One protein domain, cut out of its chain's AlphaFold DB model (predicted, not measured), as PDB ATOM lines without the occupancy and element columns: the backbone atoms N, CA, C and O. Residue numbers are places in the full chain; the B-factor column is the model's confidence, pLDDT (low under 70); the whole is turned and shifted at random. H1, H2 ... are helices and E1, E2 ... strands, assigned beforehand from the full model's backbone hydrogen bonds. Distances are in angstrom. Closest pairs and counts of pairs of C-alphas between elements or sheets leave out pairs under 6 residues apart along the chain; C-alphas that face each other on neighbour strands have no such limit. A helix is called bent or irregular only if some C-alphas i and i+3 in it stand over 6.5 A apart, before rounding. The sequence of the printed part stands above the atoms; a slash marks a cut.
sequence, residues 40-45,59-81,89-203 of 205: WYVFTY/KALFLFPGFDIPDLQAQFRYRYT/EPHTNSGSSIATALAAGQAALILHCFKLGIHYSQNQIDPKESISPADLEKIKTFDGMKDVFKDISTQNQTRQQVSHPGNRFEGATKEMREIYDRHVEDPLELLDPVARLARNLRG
ATOM      1  N   TRP A  40      28.456  46.758 -15.144       38.72
ATOM      2  CA  TRP A  40      29.393  45.883 -15.869       38.72
ATOM      3  C   TRP A  40      29.678  46.416 -17.270       38.72
ATOM      4  O   TRP A  40      28.769  46.558 -18.090       38.72
ATOM      5  N   TYR A  41      30.953  46.683 -17.566       37.25
ATOM      6  CA  TYR A  41      31.374  47.117 -18.895       37.25
ATOM      7  C   TYR A  41      31.697  45.921 -19.795       37.25
ATOM      8  O   TYR A  41      32.295  44.922 -19.395       37.25
ATOM      9  N   VAL A  42      31.270  46.054 -21.047       37.47
ATOM     10  CA  VAL A  42      31.271  45.019 -22.082       37.47
ATOM     11  C   VAL A  42      32.558  45.133 -22.909       37.47
ATOM     12  O   VAL A  42      32.772  46.142 -23.580       37.47
ATOM     13  N   PHE A  43      33.426  44.117 -22.868       38.00
ATOM     14  CA  PHE A  43      34.688  44.098 -23.620       38.00
ATOM     15  C   PHE A  43      34.503  43.577 -25.050       38.00
ATOM     16  O   PHE A  43      34.166  42.413 -25.239       38.00
ATOM     17  N   THR A  44      34.808  44.381 -26.071       35.91
ATOM     18  CA  THR A  44      34.866  43.915 -27.468       35.91
ATOM     19  C   THR A  44      36.290  44.028 -28.007       35.91
ATOM     20  O   THR A  44      36.804  45.136 -28.162       35.91
ATOM     21  N   TYR A  45      36.919  42.898 -28.331       34.16
ATOM     22  CA  TYR A  45      38.191  42.878 -29.051       34.16
ATOM     23  C   TYR A  45      37.951  43.201 -30.532       34.16
ATOM     24  O   TYR A  45      37.097  42.584 -31.164       34.16
ATOM     25  N   LYS A  59      30.407  40.595 -30.367       51.75
ATOM     26  CA  LYS A  59      29.862  40.363 -29.025       51.75
ATOM     27  C   LYS A  59      30.992  40.211 -28.005       51.75
ATOM     28  O   LYS A  59      31.977  39.531 -28.286       51.75
ATOM     29  N   ALA A  60      30.836  40.801 -26.820       54.50
ATOM     30  CA  ALA A  60      31.798  40.599 -25.744       54.50
ATOM     31  C   ALA A  60      31.851  39.152 -25.276       54.50
ATOM     32  O   ALA A  60      30.814  38.507 -25.105       54.50
ATOM     33  N   LEU A  61      33.075  38.676 -25.062       62.19
ATOM     34  CA  LEU A  61      33.347  37.319 -24.601       62.19
ATOM     35  C   LEU A  61      33.336  37.237 -23.070       62.19
ATOM     36  O   LEU A  61      32.741  36.313 -22.528       62.19
ATOM     37  N   PHE A  62      33.910  38.236 -22.396       64.44
ATOM     38  CA  PHE A  62      34.033  38.288 -20.938       64.44
ATOM     39  C   PHE A  62      33.695  39.680 -20.413       64.44
ATOM     40  O   PHE A  62      33.957  40.684 -21.085       64.44
ATOM     41  N   LEU A  63      33.110  39.732 -19.218       67.25
ATOM     42  CA  LEU A  63      32.811  40.969 -18.504       67.25
ATOM     43  C   LEU A  63      33.751  41.108 -17.310       67.25
ATOM     44  O   LEU A  63      33.896  40.182 -16.506       67.25
ATOM     45  N   PHE A  64      34.358  42.285 -17.204       67.38
ATOM     46  CA  PHE A  64      35.221  42.674 -16.095       67.38
ATOM     47  C   PHE A  64      34.639  43.924 -15.433       67.38
ATOM     48  O   PHE A  64      34.001  44.735 -16.118       67.38
ATOM     49  N   PRO A  65      34.834  44.094 -14.116       67.06
ATOM     50  CA  PRO A  65      34.377  45.287 -13.434       67.06
ATOM     51  C   PRO A  65      35.125  46.500 -13.992       67.06
ATOM     52  O   PRO A  65      36.343  46.497 -14.168       67.06
ATOM     53  N   GLY A  66      34.363  47.534 -14.319       61.47
ATOM     54  CA  GLY A  66      34.900  48.805 -14.792       61.47
ATOM     55  C   GLY A  66      34.072  49.989 -14.328       61.47
ATOM     56  O   GLY A  66      34.281  51.076 -14.841       61.47
ATOM     57  N   PHE A  67      33.105  49.770 -13.436       62.09
ATOM     58  CA  PHE A  67      32.274  50.796 -12.820       62.09
ATOM     59  C   PHE A  67      32.671  50.912 -11.356       62.09
ATOM     60  O   PHE A  67      32.955  49.893 -10.729       62.09
ATOM     61  N   ASP A  68      32.675  52.136 -10.846       62.75
ATOM     62  CA  ASP A  68      32.961  52.439  -9.445       62.75
ATOM     63  C   ASP A  68      34.322  51.895  -8.959       62.75
ATOM     64  O   ASP A  68      34.465  51.398  -7.844       62.75
ATOM     65  N   ILE A  69      35.345  51.950  -9.822       63.12
ATOM     66  CA  ILE A  69      36.687  51.466  -9.478       63.12
ATOM     67  C   ILE A  69      37.441  52.577  -8.739       63.12
ATOM     68  O   ILE A  69      37.596  53.661  -9.309       63.12
ATOM     69  N   PRO A  70      37.944  52.342  -7.511       65.62
ATOM     70  CA  PRO A  70      38.652  53.364  -6.747       65.62
ATOM     71  C   PRO A  70      39.861  53.914  -7.508       65.62
ATOM     72  O   PRO A  70      40.697  53.151  -8.003       65.62
ATOM     73  N   ASP A  71      39.988  55.239  -7.583       65.00
ATOM     74  CA  ASP A  71      41.185  55.875  -8.121       65.00
ATOM     75  C   ASP A  71      42.339  55.775  -7.120       65.00
ATOM     76  O   ASP A  71      42.500  56.589  -6.205       65.00
ATOM     77  N   LEU A  72      43.181  54.765  -7.326       63.56
ATOM     78  CA  LEU A  72      44.384  54.565  -6.533       63.56
ATOM     79  C   LEU A  72      45.349  55.759  -6.642       63.56
ATOM     80  O   LEU A  72      46.026  56.057  -5.663       63.56
ATOM     81  N   GLN A  73      45.411  56.495  -7.764       58.03
ATOM     82  CA  GLN A  73      46.268  57.688  -7.851       58.03
ATOM     83  C   GLN A  73      45.759  58.815  -6.957       58.03
ATOM     84  O   GLN A  73      46.565  59.480  -6.301       58.03
ATOM     85  N   ALA A  74      44.441  59.017  -6.897       54.50
ATOM     86  CA  ALA A  74      43.840  59.950  -5.953       54.50
ATOM     87  C   ALA A  74      44.128  59.515  -4.507       54.50
ATOM     88  O   ALA A  74      44.530  60.343  -3.693       54.50
ATOM     89  N   GLN A  75      44.033  58.214  -4.215       51.25
ATOM     90  CA  GLN A  75      44.285  57.653  -2.886       51.25
ATOM     91  C   GLN A  75      45.761  57.763  -2.452       51.25
ATOM     92  O   GLN A  75      46.048  58.096  -1.302       51.25
ATOM     93  N   PHE A  76      46.716  57.543  -3.365       53.16
ATOM     94  CA  PHE A  76      48.150  57.686  -3.084       53.16
ATOM     95  C   PHE A  76      48.586  59.148  -2.951       53.16
ATOM     96  O   PHE A  76      49.450  59.438  -2.125       53.16
ATOM     97  N   ARG A  77      47.984  60.076  -3.711       50.62
ATOM     98  CA  ARG A  77      48.228  61.521  -3.557       50.62
ATOM     99  C   ARG A  77      47.679  62.062  -2.237       50.62
ATOM    100  O   ARG A  77      48.333  62.895  -1.623       50.62
ATOM    101  N   TYR A  78      46.540  61.547  -1.775       48.97
ATOM    102  CA  TYR A  78      45.916  61.955  -0.511       48.97
ATOM    103  C   TYR A  78      46.759  61.592   0.722       48.97
ATOM    104  O   TYR A  78      46.723  62.289   1.729       48.97
ATOM    105  N   ARG A  79      47.554  60.514   0.651       48.19
ATOM    106  CA  ARG A  79      48.357  60.018   1.784       48.19
ATOM    107  C   ARG A  79      49.663  60.782   2.040       48.19
ATOM    108  O   ARG A  79      50.344  60.457   3.004       48.19
ATOM    109  N   TYR A  80      50.034  61.733   1.179       48.59
ATOM    110  CA  TYR A  80      51.301  62.478   1.266       48.59
ATOM    111  C   TYR A  80      51.138  63.966   1.604       48.59
ATOM    112  O   TYR A  80      52.137  64.655   1.800       48.59
ATOM    113  N   THR A  81      49.909  64.476   1.689       49.47
ATOM    114  CA  THR A  81      49.640  65.873   2.047       49.47
ATOM    115  C   THR A  81      48.828  65.915   3.339       49.47
ATOM    116  O   THR A  81      47.605  65.831   3.297       49.47
ATOM    117  N   GLU A  89      34.621  61.160  -0.889       53.34
ATOM    118  CA  GLU A  89      34.560  59.770  -1.314       53.34
ATOM    119  C   GLU A  89      35.622  59.538  -2.397       53.34
ATOM    120  O   GLU A  89      35.798  60.407  -3.266       53.34
ATOM    121  N   PRO A  90      36.390  58.436  -2.307       55.62
ATOM    122  CA  PRO A  90      37.472  58.165  -3.241       55.62
ATOM    123  C   PRO A  90      36.918  58.318  -4.651       55.62
ATOM    124  O   PRO A  90      35.930  57.675  -4.989       55.62
ATOM    125  N   HIS A  91      37.514  59.215  -5.442       60.00
ATOM    126  CA  HIS A  91      37.086  59.438  -6.815       60.00
ATOM    127  C   HIS A  91      37.033  58.081  -7.511       60.00
ATOM    128  O   HIS A  91      38.059  57.414  -7.636       60.00
ATOM    129  N   THR A  92      35.841  57.626  -7.878       59.81
ATOM    130  CA  THR A  92      35.709  56.356  -8.568       59.81
ATOM    131  C   THR A  92      35.718  56.599 -10.062       59.81
ATOM    132  O   THR A  92      35.044  57.476 -10.607       59.81
ATOM    133  N   ASN A  93      36.561  55.837 -10.743       64.44
ATOM    134  CA  ASN A  93      36.697  55.893 -12.180       64.44
ATOM    135  C   ASN A  93      35.811  54.800 -12.775       64.44
ATOM    136  O   ASN A  93      35.827  53.646 -12.344       64.44
ATOM    137  N   SER A  94      35.027  55.179 -13.781       69.06
ATOM    138  CA  SER A  94      34.152  54.259 -14.502       69.06
ATOM    139  C   SER A  94      34.440  54.324 -15.997       69.06
ATOM    140  O   SER A  94      34.487  55.402 -16.588       69.06
ATOM    141  N   GLY A  95      34.648  53.174 -16.631       69.50
ATOM    142  CA  GLY A  95      34.863  53.089 -18.065       69.50
ATOM    143  C   GLY A  95      35.339  51.723 -18.549       69.50
ATOM    144  O   GLY A  95      35.983  50.951 -17.836       69.50
ATOM    145  N   SER A  96      35.091  51.457 -19.831       66.88
ATOM    146  CA  SER A  96      35.569  50.251 -20.518       66.88
ATOM    147  C   SER A  96      37.099  50.164 -20.584       66.88
ATOM    148  O   SER A  96      37.646  49.062 -20.632       66.88
ATOM    149  N   SER A  97      37.804  51.300 -20.528       75.38
ATOM    150  CA  SER A  97      39.267  51.351 -20.420       75.38
ATOM    151  C   SER A  97      39.774  50.670 -19.147       75.38
ATOM    152  O   SER A  97      40.783  49.972 -19.189       75.38
ATOM    153  N   ILE A  98      39.048  50.816 -18.035       73.06
ATOM    154  CA  ILE A  98      39.414  50.228 -16.741       73.06
ATOM    155  C   ILE A  98      39.166  48.723 -16.762       73.06
ATOM    156  O   ILE A  98      40.060  47.952 -16.429       73.06
ATOM    157  N   ALA A  99      38.004  48.301 -17.269       70.56
ATOM    158  CA  ALA A  99      37.711  46.885 -17.489       70.56
ATOM    159  C   ALA A  99      38.759  46.219 -18.406       70.56
ATOM    160  O   ALA A  99      39.161  45.081 -18.172       70.56
ATOM    161  N   THR A 100      39.249  46.942 -19.420       74.06
ATOM    162  CA  THR A 100      40.307  46.459 -20.323       74.06
ATOM    163  C   THR A 100      41.653  46.338 -19.611       74.06
ATOM    164  O   THR A 100      42.332  45.325 -19.766       74.06
ATOM    165  N   ALA A 101      42.039  47.340 -18.818       78.81
ATOM    166  CA  ALA A 101      43.270  47.301 -18.033       78.81
ATOM    167  C   ALA A 101      43.250  46.149 -17.017       78.81
ATOM    168  O   ALA A 101      44.240  45.434 -16.880       78.81
ATOM    169  N   LEU A 102      42.105  45.915 -16.372       76.81
ATOM    170  CA  LEU A 102      41.919  44.807 -15.442       76.81
ATOM    171  C   LEU A 102      42.023  43.446 -16.146       76.81
ATOM    172  O   LEU A 102      42.742  42.569 -15.677       76.81
ATOM    173  N   ALA A 103      41.366  43.285 -17.299       78.12
ATOM    174  CA  ALA A 103      41.459  42.068 -18.103       78.12
ATOM    175  C   ALA A 103      42.906  41.778 -18.532       78.12
ATOM    176  O   ALA A 103      43.374  40.642 -18.434       78.12
ATOM    177  N   ALA A 104      43.634  42.812 -18.966       81.75
ATOM    178  CA  ALA A 104      45.043  42.704 -19.334       81.75
ATOM    179  C   ALA A 104      45.926  42.344 -18.128       81.75
ATOM    180  O   ALA A 104      46.778  41.463 -18.241       81.75
ATOM    181  N   GLY A 105      45.692  42.967 -16.969       81.31
ATOM    182  CA  GLY A 105      46.388  42.648 -15.721       81.31
ATOM    183  C   GLY A 105      46.146  41.207 -15.275       81.31
ATOM    184  O   GLY A 105      47.088  40.499 -14.925       81.31
ATOM    185  N   GLN A 106      44.908  40.727 -15.380       82.38
ATOM    186  CA  GLN A 106      44.567  39.347 -15.049       82.38
ATOM    187  C   GLN A 106      45.213  38.345 -16.018       82.38
ATOM    188  O   GLN A 106      45.749  37.331 -15.579       82.38
ATOM    189  N   ALA A 107      45.234  38.638 -17.322       82.38
ATOM    190  CA  ALA A 107      45.939  37.811 -18.304       82.38
ATOM    191  C   ALA A 107      47.451  37.755 -18.018       82.38
ATOM    192  O   ALA A 107      48.058  36.685 -18.075       82.38
ATOM    193  N   ALA A 108      48.058  38.893 -17.667       85.00
ATOM    194  CA  ALA A 108      49.467  38.964 -17.293       85.00
ATOM    195  C   ALA A 108      49.768  38.146 -16.027       85.00
ATOM    196  O   ALA A 108      50.753  37.407 -16.005       85.00
ATOM    197  N   LEU A 109      48.899  38.217 -15.013       85.06
ATOM    198  CA  LEU A 109      49.016  37.425 -13.788       85.06
ATOM    199  C   LEU A 109      48.970  35.922 -14.087       85.06
ATOM    200  O   LEU A 109      49.840  35.183 -13.635       85.06
ATOM    201  N   ILE A 110      48.012  35.479 -14.904       85.12
ATOM    202  CA  ILE A 110      47.893  34.076 -15.325       85.12
ATOM    203  C   ILE A 110      49.187  33.611 -16.004       85.12
ATOM    204  O   ILE A 110      49.755  32.592 -15.616       85.12
ATOM    205  N   LEU A 111      49.703  34.374 -16.974       84.38
ATOM    206  CA  LEU A 111      50.967  34.042 -17.642       84.38
ATOM    207  C   LEU A 111      52.135  33.948 -16.655       84.38
ATOM    208  O   LEU A 111      53.014  33.101 -16.820       84.38
ATOM    209  N   HIS A 112      52.153  34.808 -15.639       85.06
ATOM    210  CA  HIS A 112      53.186  34.792 -14.616       85.06
ATOM    211  C   HIS A 112      53.093  33.547 -13.720       85.06
ATOM    212  O   HIS A 112      54.110  32.894 -13.502       85.06
ATOM    213  N   CYS A 113      51.889  33.136 -13.306       85.06
ATOM    214  CA  CYS A 113      51.686  31.885 -12.568       85.06
ATOM    215  C   CYS A 113      52.203  30.663 -13.346       85.06
ATOM    216  O   CYS A 113      52.851  29.797 -12.766       85.06
ATOM    217  N   PHE A 114      51.988  30.608 -14.667       83.75
ATOM    218  CA  PHE A 114      52.531  29.531 -15.504       83.75
ATOM    219  C   PHE A 114      54.062  29.544 -15.557       83.75
ATOM    220  O   PHE A 114      54.682  28.486 -15.470       83.75
ATOM    221  N   LYS A 115      54.691  30.722 -15.664       85.38
ATOM    222  CA  LYS A 115      56.159  30.837 -15.622       85.38
ATOM    223  C   LYS A 115      56.730  30.355 -14.288       85.38
ATOM    224  O   LYS A 115      57.697  29.600 -14.290       85.38
ATOM    225  N   LEU A 116      56.111  30.749 -13.174       83.94
ATOM    226  CA  LEU A 116      56.513  30.310 -11.837       83.94
ATOM    227  C   LEU A 116      56.321  28.801 -11.648       83.94
ATOM    228  O   LEU A 116      57.205  28.137 -11.119       83.94
ATOM    229  N   GLY A 117      55.222  28.231 -12.144       82.19
ATOM    230  CA  GLY A 117      55.000  26.786 -12.084       82.19
ATOM    231  C   GLY A 117      55.974  25.974 -12.951       82.19
ATOM    232  O   GLY A 117      56.388  24.889 -12.549       82.19
ATOM    233  N   ILE A 118      56.407  26.505 -14.102       83.25
ATOM    234  CA  ILE A 118      57.492  25.903 -14.901       83.25
ATOM    235  C   ILE A 118      58.813  25.958 -14.129       83.25
ATOM    236  O   ILE A 118      59.522  24.959 -14.073       83.25
ATOM    237  N   HIS A 119      59.124  27.098 -13.506       83.75
ATOM    238  CA  HIS A 119      60.326  27.246 -12.686       83.75
ATOM    239  C   HIS A 119      60.342  26.248 -11.520       83.75
ATOM    240  O   HIS A 119      61.355  25.591 -11.295       83.75
ATOM    241  N   TYR A 120      59.212  26.079 -10.831       82.50
ATOM    242  CA  TYR A 120      59.033  25.043  -9.812       82.50
ATOM    243  C   TYR A 120      59.287  23.641 -10.390       82.50
ATOM    244  O   TYR A 120      60.125  22.900  -9.888       82.50
ATOM    245  N   SER A 121      58.657  23.317 -11.522       82.69
ATOM    246  CA  SER A 121      58.787  22.006 -12.178       82.69
ATOM    247  C   SER A 121      60.217  21.668 -12.622       82.69
ATOM    248  O   SER A 121      60.551  20.496 -12.759       82.69
ATOM    249  N   GLN A 122      61.040  22.677 -12.918       82.19
ATOM    250  CA  GLN A 122      62.412  22.499 -13.404       82.19
ATOM    251  C   GLN A 122      63.448  22.411 -12.282       82.19
ATOM    252  O   GLN A 122      64.483  21.779 -12.479       82.19
ATOM    253  N   ASN A 123      63.188  23.056 -11.141       79.88
ATOM    254  CA  ASN A 123      64.151  23.166 -10.044       79.88
ATOM    255  C   ASN A 123      63.831  22.250  -8.850       79.88
ATOM    256  O   ASN A 123      64.710  22.024  -8.023       79.88
ATOM    257  N   GLN A 124      62.620  21.684  -8.765       76.25
ATOM    258  CA  GLN A 124      62.290  20.667  -7.764       76.25
ATOM    259  C   GLN A 124      62.811  19.287  -8.203       76.25
ATOM    260  O   GLN A 124      62.658  18.896  -9.359       76.25
ATOM    261  N   ILE A 125      63.375  18.518  -7.267       68.44
ATOM    262  CA  ILE A 125      63.876  17.152  -7.523       68.44
ATOM    263  C   ILE A 125      62.726  16.172  -7.835       68.44
ATOM    264  O   ILE A 125      62.901  15.262  -8.642       68.44
ATOM    265  N   ASP A 126      61.553  16.378  -7.228       67.25
ATOM    266  CA  ASP A 126      60.329  15.609  -7.484       67.25
ATOM    267  C   ASP A 126      59.103  16.544  -7.418       67.25
ATOM    268  O   ASP A 126      58.474  16.691  -6.363       67.25
ATOM    269  N   PRO A 127      58.810  17.292  -8.497       67.62
ATOM    270  CA  PRO A 127      57.705  18.237  -8.503       67.62
ATOM    271  C   PRO A 127      56.377  17.478  -8.476       67.62
ATOM    272  O   PRO A 127      56.059  16.719  -9.393       67.62
ATOM    273  N   LYS A 128      55.550  17.748  -7.458       67.75
ATOM    274  CA  LYS A 128      54.186  17.193  -7.370       67.75
ATOM    275  C   LYS A 128      53.335  17.572  -8.578       67.75
ATOM    276  O   LYS A 128      52.453  16.816  -8.977       67.75
ATOM    277  N   GLU A 129      53.615  18.737  -9.155       70.00
ATOM    278  CA  GLU A 129      52.929  19.259 -10.325       70.00
ATOM    279  C   GLU A 129      53.930  19.654 -11.406       70.00
ATOM    280  O   GLU A 129      54.808  20.482 -11.181       70.00
ATOM    281  N   SER A 130      53.776  19.069 -12.598       73.25
ATOM    282  CA  SER A 130      54.623  19.360 -13.753       73.25
ATOM    283  C   SER A 130      53.873  20.218 -14.770       73.25
ATOM    284  O   SER A 130      52.851  19.803 -15.329       73.25
ATOM    285  N   ILE A 131      54.395  21.418 -15.021       79.06
ATOM    286  CA  ILE A 131      53.942  22.323 -16.081       79.06
ATOM    287  C   ILE A 131      55.030  22.407 -17.142       79.06
ATOM    288  O   ILE A 131      56.193  22.676 -16.840       79.06
ATOM    289  N   SER A 132      54.654  22.203 -18.404       81.31
ATOM    290  CA  SER A 132      55.607  22.258 -19.507       81.31
ATOM    291  C   SER A 132      55.680  23.659 -20.132       81.31
ATOM    292  O   SER A 132      54.669  24.365 -20.199       81.31
ATOM    293  N   PRO A 133      56.831  24.057 -20.705       81.56
ATOM    294  CA  PRO A 133      56.926  25.274 -21.517       81.56
ATOM    295  C   PRO A 133      55.946  25.300 -22.700       81.56
ATOM    296  O   PRO A 133      55.493  26.366 -23.109       81.56
ATOM    297  N   ALA A 134      55.561  24.131 -23.222       80.88
ATOM    298  CA  ALA A 134      54.563  24.026 -24.285       80.88
ATOM    299  C   ALA A 134      53.165  24.484 -23.832       80.88
ATOM    300  O   ALA A 134      52.380  24.966 -24.648       80.88
ATOM    301  N   ASP A 135      52.854  24.373 -22.538       78.38
ATOM    302  CA  ASP A 135      51.591  24.856 -21.973       78.38
ATOM    303  C   ASP A 135      51.557  26.382 -21.923       78.38
ATOM    304  O   ASP A 135      50.531  26.987 -22.242       78.38
ATOM    305  N   LEU A 136      52.704  27.002 -21.630       79.94
ATOM    306  CA  LEU A 136      52.862  28.452 -21.677       79.94
ATOM    307  C   LEU A 136      52.671  29.001 -23.102       79.94
ATOM    308  O   LEU A 136      52.030  30.035 -23.284       79.94
ATOM    309  N   GLU A 137      53.183  28.317 -24.124       79.75
ATOM    310  CA  GLU A 137      52.978  28.744 -25.516       79.75
ATOM    311  C   GLU A 137      51.513  28.643 -25.948       79.75
ATOM    312  O   GLU A 137      51.014  29.518 -26.655       79.75
ATOM    313  N   LYS A 138      50.778  27.635 -25.468       79.12
ATOM    314  CA  LYS A 138      49.349  27.499 -25.775       79.12
ATOM    315  C   LYS A 138      48.506  28.575 -25.102       79.12
ATOM    316  O   LYS A 138      47.645  29.152 -25.762       79.12
ATOM    317  N   ILE A 139      48.761  28.901 -23.835       82.06
ATOM    318  CA  ILE A 139      47.987  29.929 -23.120       82.06
ATOM    319  C   ILE A 139      48.290  31.357 -23.596       82.06
ATOM    320  O   ILE A 139      47.444  32.234 -23.468       82.06
ATOM    321  N   LYS A 140      49.464  31.603 -24.194       78.56
ATOM    322  CA  LYS A 140      49.769  32.883 -24.862       78.56
ATOM    323  C   LYS A 140      48.865  33.153 -26.067       78.56
ATOM    324  O   LYS A 140      48.717  34.309 -26.463       78.56
ATOM    325  N   THR A 141      48.291  32.112 -26.670       76.81
ATOM    326  CA  THR A 141      47.355  32.279 -27.785       76.81
ATOM    327  C   THR A 141      46.023  32.845 -27.300       76.81
ATOM    328  O   THR A 141      45.620  32.648 -26.154       76.81
ATOM    329  N   PHE A 142      45.313  33.534 -28.196       73.06
ATOM    330  CA  PHE A 142      43.991  34.076 -27.887       73.06
ATOM    331  C   PHE A 142      43.013  32.987 -27.431       73.06
ATOM    332  O   PHE A 142      42.322  33.175 -26.434       73.06
ATOM    333  N   ASP A 143      42.981  31.849 -28.129       71.50
ATOM    334  CA  ASP A 143      42.073  30.748 -27.804       71.50
ATOM    335  C   ASP A 143      42.427  30.098 -26.463       71.50
ATOM    336  O   ASP A 143      41.543  29.892 -25.637       71.50
ATOM    337  N   GLY A 144      43.718  29.889 -26.184       73.56
ATOM    338  CA  GLY A 144      44.160  29.346 -24.899       73.56
ATOM    339  C   GLY A 144      43.811  30.257 -23.721       73.56
ATOM    340  O   GLY A 144      43.247  29.799 -22.729       73.56
ATOM    341  N   MET A 145      44.078  31.560 -23.835       80.50
ATOM    342  CA  MET A 145      43.719  32.524 -22.791       80.50
ATOM    343  C   MET A 145      42.198  32.649 -22.630       80.50
ATOM    344  O   MET A 145      41.697  32.780 -21.516       80.50
ATOM    345  N   LYS A 146      41.440  32.575 -23.729       77.56
ATOM    346  CA  LYS A 146      39.974  32.563 -23.709       77.56
ATOM    347  C   LYS A 146      39.429  31.340 -22.972       77.56
ATOM    348  O   LYS A 146      38.494  31.493 -22.191       77.56
ATOM    349  N   ASP A 147      39.990  30.157 -23.186       78.06
ATOM    350  CA  ASP A 147      39.566  28.949 -22.476       78.06
ATOM    351  C   ASP A 147      39.858  29.055 -20.974       78.06
ATOM    352  O   ASP A 147      38.986  28.768 -20.155       78.06
ATOM    353  N   VAL A 148      41.015  29.605 -20.597       78.06
ATOM    354  CA  VAL A 148      41.329  29.877 -19.184       78.06
ATOM    355  C   VAL A 148      40.378  30.911 -18.584       78.06
ATOM    356  O   VAL A 148      39.864  30.717 -17.481       78.06
ATOM    357  N   PHE A 149      40.077  31.992 -19.311       76.00
ATOM    358  CA  PHE A 149      39.099  32.981 -18.862       76.00
ATOM    359  C   PHE A 149      37.706  32.381 -18.690       76.00
ATOM    360  O   PHE A 149      36.980  32.776 -17.780       76.00
ATOM    361  N   LYS A 150      37.325  31.407 -19.517       75.94
ATOM    362  CA  LYS A 150      36.060  30.685 -19.383       75.94
ATOM    363  C   LYS A 150      36.017  29.836 -18.112       75.94
ATOM    364  O   LYS A 150      34.975  29.821 -17.465       75.94
ATOM    365  N   ASP A 151      37.121  29.204 -17.729       74.62
ATOM    366  CA  ASP A 151      37.205  28.357 -16.529       74.62
ATOM    367  C   ASP A 151      37.205  29.143 -15.206       74.62
ATOM    368  O   ASP A 151      36.721  28.655 -14.172       74.62
ATOM    369  N   ILE A 152      37.731  30.371 -15.231       72.50
ATOM    370  CA  ILE A 152      37.723  31.290 -14.078       72.50
ATOM    371  C   ILE A 152      36.496  32.204 -14.042       72.50
ATOM    372  O   ILE A 152      36.245  32.859 -13.030       72.50
ATOM    373  N   SER A 153      35.729  32.257 -15.130       68.25
ATOM    374  CA  SER A 153      34.480  33.006 -15.174       68.25
ATOM    375  C   SER A 153      33.322  32.145 -14.696       68.25
ATOM    376  O   SER A 153      33.143  31.007 -15.124       68.25
ATOM    377  N   THR A 154      32.472  32.711 -13.851       64.19
ATOM    378  CA  THR A 154      31.188  32.109 -13.506       64.19
ATOM    379  C   THR A 154      30.111  32.665 -14.424       64.19
ATOM    380  O   THR A 154      30.119  33.837 -14.816       64.19
ATOM    381  N   GLN A 155      29.183  31.802 -14.828       59.09
ATOM    382  CA  GLN A 155      28.038  32.242 -15.605       59.09
ATOM    383  C   GLN A 155      27.024  32.879 -14.654       59.09
ATOM    384  O   GLN A 155      26.497  32.216 -13.764       59.09
ATOM    385  N   ASN A 156      26.758  34.169 -14.837       54.16
ATOM    386  CA  ASN A 156      25.734  34.868 -14.075       54.16
ATOM    387  C   ASN A 156      24.329  34.428 -14.538       54.16
ATOM    388  O   ASN A 156      24.168  33.829 -15.607       54.16
ATOM    389  N   GLN A 157      23.290  34.752 -13.767       46.19
ATOM    390  CA  GLN A 157      21.891  34.377 -14.033       46.19
ATOM    391  C   GLN A 157      21.395  34.829 -15.424       46.19
ATOM    392  O   GLN A 157      20.535  34.189 -16.026       46.19
ATOM    393  N   THR A 158      22.001  35.877 -15.987       49.25
ATOM    394  CA  THR A 158      21.758  36.402 -17.344       49.25
ATOM    395  C   THR A 158      22.513  35.653 -18.454       49.25
ATOM    396  O   THR A 158      22.548  36.104 -19.599       49.25
ATOM    397  N   ARG A 159      23.135  34.507 -18.144       53.78
ATOM    398  CA  ARG A 159      24.017  33.711 -19.021       53.78
ATOM    399  C   ARG A 159      25.305  34.414 -19.470       53.78
ATOM    400  O   ARG A 159      25.987  33.903 -20.360       53.78
ATOM    401  N   GLN A 160      25.661  35.539 -18.857       54.31
ATOM    402  CA  GLN A 160      26.896  36.278 -19.131       54.31
ATOM    403  C   GLN A 160      28.070  35.717 -18.314       54.31
ATOM    404  O   GLN A 160      27.880  35.321 -17.167       54.31
ATOM    405  N   GLN A 161      29.271  35.670 -18.897       55.56
ATOM    406  CA  GLN A 161      30.482  35.201 -18.214       55.56
ATOM    407  C   GLN A 161      31.134  36.355 -17.455       55.56
ATOM    408  O   GLN A 161      31.559  37.343 -18.061       55.56
ATOM    409  N   VAL A 162      31.180  36.223 -16.131       58.41
ATOM    410  CA  VAL A 162      31.746  37.211 -15.215       58.41
ATOM    411  C   VAL A 162      32.988  36.622 -14.557       58.41
ATOM    412  O   VAL A 162      32.909  35.576 -13.910       58.41
ATOM    413  N   SER A 163      34.128  37.294 -14.717       56.62
ATOM    414  CA  SER A 163      35.393  36.875 -14.105       56.62
ATOM    415  C   SER A 163      35.323  37.047 -12.582       56.62
ATOM    416  O   SER A 163      35.210  38.172 -12.099       56.62
ATOM    417  N   HIS A 164      35.406  35.945 -11.827       61.84
ATOM    418  CA  HIS A 164      35.547  35.950 -10.364       61.84
ATOM    419  C   HIS A 164      36.877  35.284  -9.983       61.84
ATOM    420  O   HIS A 164      36.893  34.135  -9.534       61.84
ATOM    421  N   PRO A 165      38.017  35.972 -10.182       61.69
ATOM    422  CA  PRO A 165      39.327  35.389  -9.914       61.69
ATOM    423  C   PRO A 165      39.517  35.043  -8.436       61.69
ATOM    424  O   PRO A 165      40.149  34.035  -8.145       61.69
ATOM    425  N   GLY A 166      38.925  35.815  -7.512       60.53
ATOM    426  CA  GLY A 166      39.068  35.616  -6.064       60.53
ATOM    427  C   GLY A 166      38.872  34.158  -5.648       60.53
ATOM    428  O   GLY A 166      39.804  33.539  -5.156       60.53
ATOM    429  N   ASN A 167      37.742  33.552  -6.007       62.66
ATOM    430  CA  ASN A 167      37.404  32.184  -5.593       62.66
ATOM    431  C   ASN A 167      38.362  31.105  -6.128       62.66
ATOM    432  O   ASN A 167      38.429  30.004  -5.584       62.66
ATOM    433  N   ARG A 168      39.073  31.373  -7.232       67.12
ATOM    434  CA  ARG A 168      40.038  30.430  -7.823       67.12
ATOM    435  C   ARG A 168      41.446  30.627  -7.275       67.12
ATOM    436  O   ARG A 168      42.178  29.653  -7.155       67.12
ATOM    437  N   PHE A 169      41.811  31.865  -6.957       71.69
ATOM    438  CA  PHE A 169      43.142  32.226  -6.475       71.69
ATOM    439  C   PHE A 169      43.244  32.165  -4.943       71.69
ATOM    440  O   PHE A 169      44.324  31.890  -4.432       71.69
ATOM    441  N   GLU A 170      42.139  32.330  -4.209       74.75
ATOM    442  CA  GLU A 170      42.098  32.382  -2.741       74.75
ATOM    443  C   GLU A 170      42.689  31.132  -2.084       74.75
ATOM    444  O   GLU A 170      43.478  31.253  -1.150       74.75
ATOM    445  N   GLY A 171      42.384  29.938  -2.606       74.19
ATOM    446  CA  GLY A 171      42.966  28.691  -2.102       74.19
ATOM    447  C   GLY A 171      44.492  28.681  -2.212       74.19
ATOM    448  O   GLY A 171      45.182  28.423  -1.231       74.19
ATOM    449  N   ALA A 172      45.021  29.069  -3.375       76.50
ATOM    450  CA  ALA A 172      46.463  29.150  -3.591       76.50
ATOM    451  C   ALA A 172      47.111  30.230  -2.708       76.50
ATOM    452  O   ALA A 172      48.168  29.995  -2.129       76.50
ATOM    453  N   THR A 173      46.475  31.396  -2.559       78.56
ATOM    454  CA  THR A 173      46.969  32.482  -1.698       78.56
ATOM    455  C   THR A 173      46.980  32.084  -0.223       78.56
ATOM    456  O   THR A 173      47.932  32.405   0.490       78.56
ATOM    457  N   LYS A 174      45.953  31.367   0.243       79.75
ATOM    458  CA  LYS A 174      45.880  30.863   1.616       79.75
ATOM    459  C   LYS A 174      46.966  29.823   1.880       79.75
ATOM    460  O   LYS A 174      47.692  29.954   2.858       79.75
ATOM    461  N   GLU A 175      47.129  28.853   0.981       79.38
ATOM    462  CA  GLU A 175      48.181  27.835   1.088       79.38
ATOM    463  C   GLU A 175      49.586  28.463   1.071       79.38
ATOM    464  O   GLU A 175      50.428  28.093   1.886       79.38
ATOM    465  N   MET A 176      49.838  29.463   0.215       79.06
ATOM    466  CA  MET A 176      51.110  30.201   0.224       79.06
ATOM    467  C   MET A 176      51.363  30.901   1.556       79.06
ATOM    468  O   MET A 176      52.482  30.857   2.059       79.06
ATOM    469  N   ARG A 177      50.334  31.525   2.146       80.06
ATOM    470  CA  ARG A 177      50.451  32.172   3.459       80.06
ATOM    471  C   ARG A 177      50.777  31.155   4.553       80.06
ATOM    472  O   ARG A 177      51.681  31.382   5.341       80.06
ATOM    473  N   GLU A 178      50.108  30.008   4.552       82.81
ATOM    474  CA  GLU A 178      50.366  28.929   5.513       82.81
ATOM    475  C   GLU A 178      51.771  28.317   5.363       82.81
ATOM    476  O   GLU A 178      52.361  27.868   6.344       82.81
ATOM    477  N   ILE A 179      52.324  28.258   4.149       78.75
ATOM    478  CA  ILE A 179      53.719  27.851   3.915       78.75
ATOM    479  C   ILE A 179      54.672  28.936   4.426       78.75
ATOM    480  O   ILE A 179      55.602  28.625   5.165       78.75
ATOM    481  N   TYR A 180      54.409  30.200   4.097       75.62
ATOM    482  CA  TYR A 180      55.217  31.332   4.545       75.62
ATOM    483  C   TYR A 180      55.316  31.400   6.076       75.62
ATOM    484  O   TYR A 180      56.414  31.444   6.627       75.62
ATOM    485  N   ASP A 181      54.182  31.305   6.772       81.69
ATOM    486  CA  ASP A 181      54.121  31.381   8.235       81.69
ATOM    487  C   ASP A 181      54.853  30.208   8.914       81.69
ATOM    488  O   ASP A 181      55.364  30.338  10.030       81.69
ATOM    489  N   ARG A 182      54.966  29.062   8.231       80.06
ATOM    490  CA  ARG A 182      55.703  27.881   8.710       80.06
ATOM    491  C   ARG A 182      57.222  27.984   8.557       80.06
ATOM    492  O   ARG A 182      57.897  27.077   9.034       80.06
ATOM    493  N   HIS A 183      57.750  29.061   7.965       72.81
ATOM    494  CA  HIS A 183      59.192  29.295   7.791       72.81
ATOM    495  C   HIS A 183      59.912  28.094   7.154       72.81
ATOM    496  O   HIS A 183      60.893  27.581   7.687       72.81
ATOM    497  N   VAL A 184      59.377  27.609   6.032       71.12
ATOM    498  CA  VAL A 184      59.924  26.441   5.330       71.12
ATOM    499  C   VAL A 184      61.351  26.712   4.839       71.12
ATOM    500  O   VAL A 184      61.644  27.799   4.346       71.12
ATOM    501  N   GLU A 185      62.232  25.716   4.981       70.62
ATOM    502  CA  GLU A 185      63.654  25.811   4.614       70.62
ATOM    503  C   GLU A 185      63.878  25.892   3.095       70.62
ATOM    504  O   GLU A 185      64.819  26.548   2.652       70.62
ATOM    505  N   ASP A 186      63.018  25.246   2.299       76.12
ATOM    506  CA  ASP A 186      63.055  25.312   0.838       76.12
ATOM    507  C   ASP A 186      62.104  26.410   0.314       76.12
ATOM    508  O   ASP A 186      60.878  26.241   0.349       76.12
ATOM    509  N   PRO A 187      62.631  27.527  -0.219       72.06
ATOM    510  CA  PRO A 187      61.811  28.601  -0.772       72.06
ATOM    511  C   PRO A 187      61.010  28.173  -2.011       72.06
ATOM    512  O   PRO A 187      60.028  28.833  -2.354       72.06
ATOM    513  N   LEU A 188      61.374  27.073  -2.681       76.88
ATOM    514  CA  LEU A 188      60.620  26.556  -3.824       76.88
ATOM    515  C   LEU A 188      59.276  25.948  -3.409       76.88
ATOM    516  O   LEU A 188      58.346  25.953  -4.216       76.88
ATOM    517  N   GLU A 189      59.107  25.519  -2.153       75.56
ATOM    518  CA  GLU A 189      57.814  25.026  -1.661       75.56
ATOM    519  C   GLU A 189      56.724  26.106  -1.689       75.56
ATOM    520  O   GLU A 189      55.554  25.784  -1.900       75.56
ATOM    521  N   LEU A 190      57.082  27.396  -1.587       79.81
ATOM    522  CA  LEU A 190      56.122  28.497  -1.742       79.81
ATOM    523  C   LEU A 190      55.507  28.556  -3.146       79.81
ATOM    524  O   LEU A 190      54.438  29.142  -3.326       79.81
ATOM    525  N   LEU A 191      56.162  27.965  -4.145       82.19
ATOM    526  CA  LEU A 191      55.678  27.944  -5.519       82.19
ATOM    527  C   LEU A 191      54.754  26.753  -5.805       82.19
ATOM    528  O   LEU A 191      54.054  26.789  -6.819       82.19
ATOM    529  N   ASP A 192      54.675  25.747  -4.926       81.81
ATOM    530  CA  ASP A 192      53.802  24.574  -5.115       81.81
ATOM    531  C   ASP A 192      52.317  24.969  -5.279       81.81
ATOM    532  O   ASP A 192      51.687  24.541  -6.255       81.81
ATOM    533  N   PRO A 193      51.736  25.871  -4.454       82.75
ATOM    534  CA  PRO A 193      50.356  26.311  -4.665       82.75
ATOM    535  C   PRO A 193      50.168  27.095  -5.974       82.75
ATOM    536  O   PRO A 193      49.109  27.003  -6.599       82.75
ATOM    537  N   VAL A 194      51.192  27.836  -6.432       83.06
ATOM    538  CA  VAL A 194      51.165  28.552  -7.724       83.06
ATOM    539  C   VAL A 194      51.151  27.554  -8.880       83.06
ATOM    540  O   VAL A 194      50.362  27.696  -9.817       83.06
ATOM    541  N   ALA A 195      52.011  26.534  -8.820       82.31
ATOM    542  CA  ALA A 195      52.103  25.488  -9.827       82.31
ATOM    543  C   ALA A 195      50.790  24.697  -9.912       82.31
ATOM    544  O   ALA A 195      50.244  24.490 -10.999       82.31
ATOM    545  N   ARG A 196      50.205  24.348  -8.763       82.62
ATOM    546  CA  ARG A 196      48.905  23.675  -8.699       82.62
ATOM    547  C   ARG A 196      47.781  24.532  -9.277       82.62
ATOM    548  O   ARG A 196      46.952  24.031 -10.038       82.62
ATOM    549  N   LEU A 197      47.768  25.830  -8.973       82.62
ATOM    550  CA  LEU A 197      46.820  26.772  -9.562       82.62
ATOM    551  C   LEU A 197      46.962  26.820 -11.088       82.62
ATOM    552  O   LEU A 197      45.976  26.627 -11.797       82.62
ATOM    553  N   ALA A 198      48.174  27.028 -11.602       82.25
ATOM    554  CA  ALA A 198      48.430  27.111 -13.037       82.25
ATOM    555  C   ALA A 198      48.049  25.812 -13.769       82.25
ATOM    556  O   ALA A 198      47.429  25.855 -14.832       82.25
ATOM    557  N   ARG A 199      48.302  24.648 -13.166       80.50
ATOM    558  CA  ARG A 199      47.798  23.372 -13.682       80.50
ATOM    559  C   ARG A 199      46.272  23.328 -13.725       80.50
ATOM    560  O   ARG A 199      45.714  22.903 -14.733       80.50
ATOM    561  N   ASN A 200      45.591  23.728 -12.656       78.62
ATOM    562  CA  ASN A 200      44.129  23.687 -12.601       78.62
ATOM    563  C   ASN A 200      43.488  24.631 -13.628       78.62
ATOM    564  O   ASN A 200      42.436  24.312 -14.173       78.62
ATOM    565  N   LEU A 201      44.155  25.744 -13.945       74.75
ATOM    566  CA  LEU A 201      43.767  26.675 -15.008       74.75
ATOM    567  C   LEU A 201      43.963  26.110 -16.422       74.75
ATOM    568  O   LEU A 201      43.409  26.652 -17.372       74.75
ATOM    569  N   ARG A 202      44.743  25.033 -16.582       67.44
ATOM    570  CA  ARG A 202      44.982  24.391 -17.881       67.44
ATOM    571  C   ARG A 202      43.728  23.706 -18.428       67.44
ATOM    572  O   ARG A 202      43.666  23.517 -19.635       67.44
ATOM    573  N   GLY A 203      42.758  23.321 -17.590       59.94
ATOM    574  CA  GLY A 203      41.414  22.892 -18.017       59.94
ATOM    575  C   GLY A 203      41.316  21.699 -18.986       59.94
ATOM    576  O   GLY A 203      40.216  21.366 -19.422       59.94
TER     577      GLY A 203
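Overview. This is residues 40 to 45, 59 to 81 and 89 to 203 of the 205 residues of an uncharacterized protein of Massariosphaeria phaeospora (UniProt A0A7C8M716). A single long helix, H2, forms a beam, and a helical hairpin, H5 and H6, packs on one half of it, with H6 crossing H2. H3 folds back along H2, H4 follows at a corner, the small strand pair E1 and E2 packs on the first part of H2 with E3 and E4 beyond it, where E4 meets E2, and H1 lies away from the other helices. The printed part has 144 residues, in the order E1 E2 H1 H2 H3 H4 E3 E4 H5 H6, with the antiparallel pairs E1 - E2 and E3 - E4; the class is mostly helix. It is only just loose, close to compact, with a radius of gyration of the C-alphas of 17.7 A and spans of 50 by 44 by 26 A.

Arrangement. E1, residues 40 to 42, and E2, residues 63 to 65, are antiparallel; C-alphas 40 and 65 face each other at 5.6 A, but no backbone N and O across the pair are within hydrogen-bond range. H2, residues 96 to 123, comes closest to E2 at the C-alphas of Ala 99 and Phe 64, 5.1 A. E3, residues 153 to 155, and E4, residues 161 to 163, form an antiparallel hairpin, with N 154 and O 162 at 2.9 A. The closest C-alphas of E2 and E4 are Leu 63 and Val 162, 5.1 A. H6, residues 187 to 201, touches H2 residues 110 to 123 alone, opposite ways at a steep tilt of 57 degrees; the closest C-alphas are Gly 117 and Ala 195, 3.9 A. H5, residues 165 to 181, forms a helical hairpin with H6 at a shallow tilt of 16 degrees, closest at C-alphas 172 and 193, 4.9 A. H3, residues 133 to 139, forms another with H2 at a shallow tilt of 17 degrees, closest at C-alphas 136 and 114, 6.3 A. H3 and H4, residues 142 to 152, only just touch, and only at the corner, with 3 pairs of C-alphas within 8 A. H1, residues 72 to 78, touches no helix. Every O i to N i+4 pair is within hydrogen-bond range in H1, H2, H3 and H4; H5 has 11 of 13 and H6 7 of 11.

Along the chain. E1 begins at C-alpha 40 (29.393, 45.883, -15.869). H2 is 40.7 A long, H5 23.8 A and H6 23.1 A. H5 has a kink of 30 degrees near residue 172. H5 and H6 are only just irregular: C-alphas 168 and 171 are 6.7 A apart, 190 and 193 6.8 A. H6 ends at C-alpha 201 (43.767, 26.675, -15.008).

Size, cuts and confidence. The C-alphas of Thr 81 and Asp 126 are farthest apart, 52.3 A. Residues 46 to 58 and 82 to 88 are not printed; the gaps are 8.7 A and 16.6 A between C-alphas. Of the links printed whole, none is long. Mean pLDDT of the printed part is 70.1, with 59 residues under 70, among them 40 to 45, 59 to 81 and 153 to 168.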